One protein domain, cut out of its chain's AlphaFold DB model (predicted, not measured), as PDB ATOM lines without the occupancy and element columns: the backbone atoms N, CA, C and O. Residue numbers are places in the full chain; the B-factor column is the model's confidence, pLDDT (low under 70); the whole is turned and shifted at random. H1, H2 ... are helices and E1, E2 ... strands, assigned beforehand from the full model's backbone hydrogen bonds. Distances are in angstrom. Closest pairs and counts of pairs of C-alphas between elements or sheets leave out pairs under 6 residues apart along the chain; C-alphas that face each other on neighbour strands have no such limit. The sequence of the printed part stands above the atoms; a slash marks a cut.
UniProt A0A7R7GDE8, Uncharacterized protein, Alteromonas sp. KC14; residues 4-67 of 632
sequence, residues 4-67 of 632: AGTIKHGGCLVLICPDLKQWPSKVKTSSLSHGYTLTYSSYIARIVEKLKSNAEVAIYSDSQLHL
ATOM      1  N   ALA A   4     -46.978 -31.273 -11.064       85.81
ATOM      2  CA  ALA A   4     -46.845 -30.222 -12.071       85.81
ATOM      3  C   ALA A   4     -47.998 -29.207 -12.026       85.81
ATOM      4  O   ALA A   4     -47.765 -28.008 -12.077       85.81
ATOM      5  N   GLY A   5     -49.230 -29.667 -11.782       82.44
ATOM      6  CA  GLY A   5     -50.384 -28.785 -11.604       82.44
ATOM      7  C   GLY A   5     -50.316 -27.867 -10.372       82.44
ATOM      8  O   GLY A   5     -51.199 -27.025 -10.212       82.44
ATOM      9  N   THR A   6     -49.329 -28.021  -9.481       84.75
ATOM     10  CA  THR A   6     -49.098 -27.139  -8.313       84.75
ATOM     11  C   THR A   6     -48.029 -26.074  -8.553       84.75
ATOM     12  O   THR A   6     -47.950 -25.118  -7.781       84.75
ATOM     13  N   ILE A   7     -47.253 -26.206  -9.630       87.38
ATOM     14  CA  ILE A   7     -46.185 -25.276  -9.992       87.38
ATOM     15  C   ILE A   7     -46.816 -23.955 -10.441       87.38
ATOM     16  O   ILE A   7     -47.828 -23.941 -11.141       87.38
ATOM     17  N   LYS A   8     -46.255 -22.843  -9.965       85.62
ATOM     18  CA  LYS A   8     -46.658 -21.479 -10.332       85.62
ATOM     19  C   LYS A   8     -45.661 -20.889 -11.331       85.62
ATOM     20  O   LYS A   8     -44.581 -21.448 -11.508       85.62
ATOM     21  N   HIS A   9     -45.996 -19.734 -11.902       83.25
ATOM     22  CA  HIS A   9     -45.084 -18.891 -12.683       83.25
ATOM     23  C   HIS A   9     -43.654 -18.854 -12.111       83.25
ATOM     24  O   HIS A   9     -43.465 -18.605 -10.918       83.25
ATOM     25  N   GLY A  10     -42.665 -19.115 -12.969       82.25
ATOM     26  CA  GLY A  10     -41.241 -19.137 -12.611       82.25
ATOM     27  C   GLY A  10     -40.784 -20.372 -11.824       82.25
ATOM     28  O   GLY A  10     -39.625 -20.447 -11.425       82.25
ATOM     29  N   GLY A  11     -41.672 -21.336 -11.572       88.50
ATOM     30  CA  GLY A  11     -41.317 -22.598 -10.933       88.50
ATOM     31  C   GLY A  11     -40.638 -23.585 -11.888       88.50
ATOM     32  O   GLY A  11     -40.719 -23.463 -13.106       88.50
ATOM     33  N   CYS A  12     -39.987 -24.598 -11.318       88.75
ATOM     34  CA  CYS A  12     -39.296 -25.656 -12.054       88.75
ATOM     35  C   CYS A  12     -39.788 -27.035 -11.588       88.75
ATOM     36  O   CYS A  12     -40.003 -27.251 -10.393       88.75
ATOM     37  N   LEU A  13     -39.955 -27.972 -12.527       91.12
ATOM     38  CA  LEU A  13     -40.219 -29.379 -12.234       91.12
ATOM     39  C   LEU A  13     -38.916 -30.176 -12.343       91.12
ATOM     40  O   LEU A  13     -38.426 -30.412 -13.443       91.12
ATOM     41  N   VAL A  14     -38.394 -30.645 -11.210       92.44
ATOM     42  CA  VAL A  14     -37.211 -31.517 -11.184       92.44
ATOM     43  C   VAL A  14     -37.658 -32.974 -11.104       92.44
ATOM     44  O   VAL A  14     -38.252 -33.401 -10.113       92.44
ATOM     45  N   LEU A  15     -37.373 -33.741 -12.156       92.12
ATOM     46  CA  LEU A  15     -37.659 -35.171 -12.228       92.12
ATOM     47  C   LEU A  15     -36.392 -35.977 -11.928       92.12
ATOM     48  O   LEU A  15     -35.452 -35.987 -12.718       92.12
ATOM     49  N   ILE A  16     -36.396 -36.702 -10.811       92.06
ATOM     50  CA  ILE A  16     -35.341 -37.664 -10.479       92.06
ATOM     51  C   ILE A  16     -35.768 -39.031 -11.012       92.06
ATOM     52  O   ILE A  16     -36.806 -39.566 -10.619       92.06
ATOM     53  N   CYS A  17     -34.973 -39.593 -11.915       91.44
ATOM     54  CA  CYS A  17     -35.253 -40.867 -12.566       91.44
ATOM     55  C   CYS A  17     -33.963 -41.683 -12.749       91.44
ATOM     56  O   CYS A  17     -32.865 -41.145 -12.584       91.44
ATOM     57  N   PRO A  18     -34.062 -42.993 -13.047       91.69
ATOM     58  CA  PRO A  18     -32.913 -43.763 -13.511       91.69
ATOM     59  C   PRO A  18     -32.317 -43.160 -14.788       91.69
ATOM     60  O   PRO A  18     -32.984 -42.401 -15.487       91.69
ATOM     61  N   ASP A  19     -31.098 -43.579 -15.141       91.00
ATOM     62  CA  ASP A  19     -30.500 -43.245 -16.437       91.00
ATOM     63  C   ASP A  19     -31.500 -43.467 -17.586       91.00
ATOM     64  O   ASP A  19     -32.112 -44.536 -17.686       91.00
ATOM     65  N   LEU A  20     -31.655 -42.461 -18.456       91.44
ATOM     66  CA  LEU A  20     -32.689 -42.437 -19.495       91.44
ATOM     67  C   LEU A  20     -32.615 -43.641 -20.446       91.44
ATOM     68  O   LEU A  20     -33.644 -44.057 -20.972       91.44
ATOM     69  N   LYS A  21     -31.429 -44.222 -20.679       90.69
ATOM     70  CA  LYS A  21     -31.283 -45.420 -21.525       90.69
ATOM     71  C   LYS A  21     -31.770 -46.678 -20.808       90.69
ATOM     72  O   LYS A  21     -32.284 -47.587 -21.448       90.69
ATOM     73  N   GLN A  22     -31.613 -46.737 -19.487       92.31
ATOM     74  CA  GLN A  22     -31.971 -47.902 -18.673       92.31
ATOM     75  C   GLN A  22     -33.383 -47.822 -18.087       92.31
ATOM     76  O   GLN A  22     -33.929 -48.844 -17.667       92.31
ATOM     77  N   TRP A  23     -33.971 -46.628 -18.021       92.81
ATOM     78  CA  TRP A  23     -35.248 -46.397 -17.356       92.81
ATOM     79  C   TRP A  23     -36.383 -47.292 -17.888       92.81
ATOM     80  O   TRP A  23     -37.023 -47.945 -17.057       92.81
ATOM     81  N   PRO A  24     -36.578 -47.470 -19.213       94.44
ATOM     82  CA  PRO A  24     -37.612 -48.370 -19.728       94.44
ATOM     83  C   PRO A  24     -37.495 -49.822 -19.238       94.44
ATOM     84  O   PRO A  24     -38.503 -50.511 -19.133       94.44
ATOM     85  N   SER A  25     -36.288 -50.287 -18.896       93.38
ATOM     86  CA  SER A  25     -36.032 -51.660 -18.422       93.38
ATOM     87  C   SER A  25     -36.074 -51.810 -16.894       93.38
ATOM     88  O   SER A  25     -35.965 -52.917 -16.373       93.38
ATOM     89  N   LYS A  26     -36.204 -50.709 -16.144       86.88
ATOM     90  CA  LYS A  26     -36.196 -50.692 -14.665       86.88
ATOM     91  C   LYS A  26     -37.590 -50.518 -14.058       86.88
ATOM     92  O   LYS A  26     -37.724 -50.146 -12.891       86.88
ATOM     93  N   VAL A  27     -38.638 -50.765 -14.839       81.38
ATOM     94  CA  VAL A  27     -40.013 -50.494 -14.419       81.38
ATOM     95  C   VAL A  27     -40.531 -51.582 -13.480       81.38
ATOM     96  O   VAL A  27     -40.423 -52.774 -13.744       81.38
ATOM     97  N   LYS A  28     -41.145 -51.150 -12.376       75.69
ATOM     98  CA  LYS A  28     -41.946 -52.001 -11.493       75.69
ATOM     99  C   LYS A  28     -43.402 -51.558 -11.596       75.69
ATOM    100  O   LYS A  28     -43.777 -50.560 -10.988       75.69
ATOM    101  N   THR A  29     -44.220 -52.279 -12.359       69.94
ATOM    102  CA  THR A  29     -45.663 -52.012 -12.432       69.94
ATOM    103  C   THR A  29     -46.430 -52.942 -11.492       69.94
ATOM    104  O   THR A  29     -46.167 -54.139 -11.399       69.94
ATOM    105  N   SER A  30     -47.399 -52.393 -10.760       67.62
ATOM    106  CA  SER A  30     -48.278 -53.154  -9.856       67.62
ATOM    107  C   SER A  30     -49.619 -53.545 -10.501       67.62
ATOM    108  O   SER A  30     -50.420 -54.246  -9.869       67.62
ATOM    109  N   SER A  31     -49.847 -53.089 -11.738       75.00
ATOM    110  CA  SER A  31     -51.114 -53.086 -12.477       75.00
ATOM    111  C   SER A  31     -51.288 -54.240 -13.474       75.00
ATOM    112  O   SER A  31     -52.350 -54.346 -14.090       75.00
ATOM    113  N   LEU A  32     -50.281 -55.107 -13.629       87.06
ATOM    114  CA  LEU A  32     -50.351 -56.250 -14.542       87.06
ATOM    115  C   LEU A  32     -51.290 -57.345 -14.028       87.06
ATOM    116  O   LEU A  32     -51.427 -57.578 -12.820       87.06
ATOM    117  N   SER A  33     -51.910 -58.037 -14.980       89.94
ATOM    118  CA  SER A  33     -52.686 -59.249 -14.734       89.94
ATOM    119  C   SER A  33     -51.778 -60.388 -14.253       89.94
ATOM    120  O   SER A  33     -50.588 -60.451 -14.567       89.94
ATOM    121  N   HIS A  34     -52.332 -61.296 -13.451       91.25
ATOM    122  CA  HIS A  34     -51.600 -62.447 -12.933       91.25
ATOM    123  C   HIS A  34     -51.025 -63.315 -14.066       91.25
ATOM    124  O   HIS A  34     -51.691 -63.578 -15.058       91.25
ATOM    125  N   GLY A  35     -49.789 -63.787 -13.904       89.12
ATOM    126  CA  GLY A  35     -49.106 -64.605 -14.913       89.12
ATOM    127  C   GLY A  35     -48.437 -63.811 -16.039       89.12
ATOM    128  O   GLY A  35     -47.742 -64.413 -16.852       89.12
ATOM    129  N   TYR A  36     -48.578 -62.484 -16.057       89.19
ATOM    130  CA  TYR A  36     -47.867 -61.611 -16.988       89.19
ATOM    131  C   TYR A  36     -46.727 -60.867 -16.296       89.19
ATOM    132  O   TYR A  36     -46.795 -60.525 -15.115       89.19
ATOM    133  N   THR A  37     -45.666 -60.607 -17.056       88.75
ATOM    134  CA  THR A  37     -44.502 -59.838 -16.612       88.75
ATOM    135  C   THR A  37     -44.155 -58.793 -17.661       88.75
ATOM    136  O   THR A  37     -44.412 -58.990 -18.847       88.75
ATOM    137  N   LEU A  38     -43.592 -57.675 -17.210       90.12
ATOM    138  CA  LEU A  38     -43.117 -56.598 -18.068       90.12
ATOM    139  C   LEU A  38     -41.624 -56.415 -17.826       90.12
ATOM    140  O   LEU A  38     -41.210 -56.121 -16.707       90.12
ATOM    141  N   THR A  39     -40.830 -56.598 -18.874       89.00
ATOM    142  CA  THR A  39     -39.374 -56.397 -18.841       89.00
ATOM    143  C   THR A  39     -38.964 -55.042 -19.406       89.00
ATOM    144  O   THR A  39     -37.921 -54.517 -19.030       89.00
ATOM    145  N   TYR A  40     -39.786 -54.465 -20.286       92.31
ATOM    146  CA  TYR A  40     -39.536 -53.192 -20.948       92.31
ATOM    147  C   TYR A  40     -40.840 -52.403 -21.082       92.31
ATOM    148  O   TYR A  40     -41.811 -52.917 -21.630       92.31
ATOM    149  N   SER A  41     -40.857 -51.161 -20.603       93.56
ATOM    150  CA  SER A  41     -41.997 -50.248 -20.727       93.56
ATOM    151  C   SER A  41     -41.868 -49.383 -21.977       93.56
ATOM    152  O   SER A  41     -41.023 -48.484 -22.053       93.56
ATOM    153  N   SER A  42     -42.742 -49.633 -22.950       92.44
ATOM    154  CA  SER A  42     -42.879 -48.797 -24.144       92.44
ATOM    155  C   SER A  42     -43.424 -47.412 -23.791       92.44
ATOM    156  O   SER A  42     -43.035 -46.426 -24.413       92.44
ATOM    157  N   TYR A  43     -44.251 -47.307 -22.747       92.06
ATOM    158  CA  TYR A  43     -44.748 -46.027 -22.251       92.06
ATOM    159  C   TYR A  43     -43.619 -45.133 -21.717       92.06
ATOM    160  O   TYR A  43     -43.510 -43.968 -22.102       92.06
ATOM    161  N   ILE A  44     -42.737 -45.675 -20.869       92.81
ATOM    162  CA  ILE A  44     -41.578 -44.930 -20.358       92.81
ATOM    163  C   ILE A  44     -40.593 -44.621 -21.487       92.81
ATOM    164  O   ILE A  44     -40.059 -43.517 -21.522       92.81
ATOM    165  N   ALA A  45     -40.381 -45.541 -22.433       93.25
ATOM    166  CA  ALA A  45     -39.543 -45.273 -23.603       93.25
ATOM    167  C   ALA A  45     -40.041 -44.057 -24.400       93.25
ATOM    168  O   ALA A  45     -39.252 -43.169 -24.718       93.25
ATOM    169  N   ARG A  46     -41.356 -43.966 -24.618       92.44
ATOM    170  CA  ARG A  46     -42.004 -42.813 -25.250       92.44
ATOM    171  C   ARG A  46     -41.820 -41.523 -24.445       92.44
ATOM    172  O   ARG A  46     -41.533 -40.479 -25.022       92.44
ATOM    173  N   ILE A  47     -41.944 -41.569 -23.115       92.00
ATOM    174  CA  ILE A  47     -41.660 -40.403 -22.256       92.00
ATOM    175  C   ILE A  47     -40.204 -39.959 -22.410       92.00
ATOM    176  O   ILE A  47     -39.939 -38.769 -22.550       92.00
ATOM    177  N   VAL A  48     -39.260 -40.902 -22.392       93.38
ATOM    178  CA  VAL A  48     -37.831 -40.616 -22.568       93.38
ATOM    179  C   VAL A  48     -37.564 -39.963 -23.922       93.38
ATOM    180  O   VAL A  48     -36.775 -39.023 -23.991       93.38
ATOM    181  N   GLU A  49     -38.212 -40.432 -24.986       92.69
ATOM    182  CA  GLU A  49     -38.108 -39.826 -26.313       92.69
ATOM    183  C   GLU A  49     -38.618 -38.383 -26.310       92.69
ATOM    184  O   GLU A  49     -37.877 -37.485 -26.705       92.69
ATOM    185  N   LYS A  50     -39.809 -38.138 -25.747       91.44
ATOM    186  CA  LYS A  50     -40.364 -36.782 -25.619       91.44
ATOM    187  C   LYS A  50     -39.500 -35.855 -24.769       91.44
ATOM    188  O   LYS A  50     -39.396 -34.674 -25.077       91.44
ATOM    189  N   LEU A  51     -38.877 -36.361 -23.701       91.69
ATOM    190  CA  LEU A  51     -37.938 -35.579 -22.890       91.69
ATOM    191  C   LEU A  51     -36.697 -35.186 -23.698       91.69
ATOM    192  O   LEU A  51     -36.244 -34.054 -23.594       91.69
ATOM    193  N   LYS A  52     -36.160 -36.103 -24.514       90.00
ATOM    194  CA  LYS A  52     -34.970 -35.857 -25.344       90.00
ATOM    195  C   LYS A  52     -35.239 -34.933 -26.527       90.00
ATOM    196  O   LYS A  52     -34.340 -34.199 -26.922       90.00
ATOM    197  N   SER A  53     -36.433 -34.996 -27.115       89.00
ATOM    198  CA  SER A  53     -36.810 -34.158 -28.256       89.00
ATOM    199  C   SER A  53     -37.287 -32.762 -27.849       89.00
ATOM    200  O   SER A  53     -37.482 -31.913 -28.715       89.00
ATOM    201  N   ASN A  54     -37.522 -32.518 -26.556       88.44
ATOM    202  CA  ASN A  54     -38.033 -31.244 -26.072       88.44
ATOM    203  C   ASN A  54     -36.889 -30.267 -25.766       88.44
ATOM    204  O   ASN A  54     -36.165 -30.427 -24.787       88.44
ATOM    205  N   ALA A  55     -36.782 -29.217 -26.581       85.88
ATOM    206  CA  ALA A  55     -35.769 -28.170 -26.449       85.88
ATOM    207  C   ALA A  55     -35.866 -27.348 -25.145       85.88
ATOM    208  O   ALA A  55     -34.912 -26.651 -24.806       85.88
ATOM    209  N   GLU A  56     -36.988 -27.430 -24.422       85.81
ATOM    210  CA  GLU A  56     -37.238 -26.734 -23.150       85.81
ATOM    211  C   GLU A  56     -36.806 -27.560 -21.923       85.81
ATOM    212  O   GLU A  56     -36.871 -27.084 -20.788       85.81
ATOM    213  N   VAL A  57     -36.373 -28.811 -22.117       89.62
ATOM    214  CA  VAL A  57     -36.003 -29.720 -21.025       89.62
ATOM    215  C   VAL A  57     -34.490 -29.723 -20.823       89.62
ATOM    216  O   VAL A  57     -33.725 -30.113 -21.700       89.62
ATOM    217  N   ALA A  58     -34.048 -29.358 -19.618       90.62
ATOM    218  CA  ALA A  58     -32.676 -29.601 -19.187       90.62
ATOM    219  C   ALA A  58     -32.491 -31.080 -18.811       90.62
ATOM    220  O   ALA A  58     -33.285 -31.633 -18.045       90.62
ATOM    221  N   ILE A  59     -31.419 -31.711 -19.291       91.69
ATOM    222  CA  ILE A  59     -31.049 -33.081 -18.919       91.69
ATOM    223  C   ILE A  59     -29.675 -33.042 -18.268       91.69
ATOM    224  O   ILE A  59     -28.694 -32.634 -18.886       91.69
ATOM    225  N   TYR A  60     -29.607 -33.500 -17.022       91.31
ATOM    226  CA  TYR A  60     -28.364 -33.640 -16.278       91.31
ATOM    227  C   TYR A  60     -28.163 -35.099 -15.871       91.31
ATOM    228  O   TYR A  60     -29.034 -35.711 -15.257       91.31
ATOM    229  N   SER A  61     -27.007 -35.647 -16.225       87.50
ATOM    230  CA  SER A  61     -26.534 -36.971 -15.832       87.50
ATOM    231  C   SER A  61     -25.012 -36.952 -15.712       87.50
ATOM    232  O   SER A  61     -24.367 -36.044 -16.237       87.50
ATOM    233  N   ASP A  62     -24.430 -37.998 -15.121       84.00
ATOM    234  CA  ASP A  62     -22.972 -38.135 -14.974       84.00
ATOM    235  C   ASP A  62     -22.210 -38.065 -16.312       84.00
ATOM    236  O   ASP A  62     -21.022 -37.759 -16.336       84.00
ATOM    237  N   SER A  63     -22.885 -38.347 -17.433       80.88
ATOM    238  CA  SER A  63     -22.280 -38.408 -18.772       80.88
ATOM    239  C   SER A  63     -22.794 -37.356 -19.759       80.88
ATOM    240  O   SER A  63     -22.246 -37.228 -20.853       80.88
ATOM    241  N   GLN A  64     -23.841 -36.607 -19.408       81.00
ATOM    242  CA  GLN A  64     -24.503 -35.679 -20.322       81.00
ATOM    243  C   GLN A  64     -25.091 -34.496 -19.557       81.00
ATOM    244  O   GLN A  64     -25.927 -34.679 -18.671       81.00
ATOM    245  N   LEU A  65     -24.709 -33.290 -19.977       87.81
ATOM    246  CA  LEU A  65     -25.385 -32.043 -19.649       87.81
ATOM    247  C   LEU A  65     -25.984 -31.479 -20.940       87.81
ATOM    248  O   LEU A  65     -25.259 -31.077 -21.847       87.81
ATOM    249  N   HIS A  66     -27.308 -31.465 -21.023       85.12
ATOM    250  CA  HIS A  66     -28.060 -30.750 -22.043       85.12
ATOM    251  C   HIS A  66     -28.803 -29.605 -21.362       85.12
ATOM    252  O   HIS A  66     -29.590 -29.833 -20.444       85.12
ATOM    253  N   LEU A  67     -28.526 -28.379 -21.796       85.88
ATOM    254  CA  LEU A  67     -29.251 -27.196 -21.355       85.88
ATOM    255  C   LEU A  67     -30.274 -26.809 -22.426       85.88
ATOM    256  O   LEU A  67     -29.968 -26.932 -23.615       85.88
TER     257      LEU A  67
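AT A GLANCE: This is residues 4 to 67 of the 632 residues of an uncharacterized protein of Alteromonas sp. KC14 (UniProt A0A7R7GDE8). There is little regular structure here: a small hairpin of two short strands, E1 and E2, sits near the end of the single helix H1, and in the long unnamed stretch before H1 residues 20 to 24 pass beside it. Two loops of that stretch stick out, residues 5 to 11 and residues 30 to 36. The printed part has 64 residues, with H1, E1 and E2 in that order; the two-strand sheet is antiparallel, and the class is mixed, with 18 residues in named elements. The whole is loose, radius of gyration of the C-alphas 14.5 A, spanning 46 by 31 by 18 A.

HOW THE PARTS SIT: E1, residues 59 to 61, and E2, residues 64 to 66, form a hairpin, antiparallel at 163 degrees. N 59 and O 66 are 2.9 A apart and N 61 and O 64 are 2.8 A apart, both within hydrogen-bond range. A tight link of 5 residues joins H1, residues 42 to 53, to E1. H1 and E2 are apart. In H1 every O i to N i+4 pair is within hydrogen-bond range.

IN THESE COORDINATES: E1 begins at C-alpha 59 (-31.049, -33.081, -18.919), and E2 ends at C-alpha 66 (-28.060, -30.750, -22.043). H1 measures 16.4 A and begins at C-alpha 42 (-42.879, -48.797, -24.144).

THE WHOLE: The C-alphas of Gly 10 and Gly 35, the two farthest apart, are 46.2 A apart. The printed part has no cut, and no link between named elements is long. Residues 29 to 30 have pLDDT under 70.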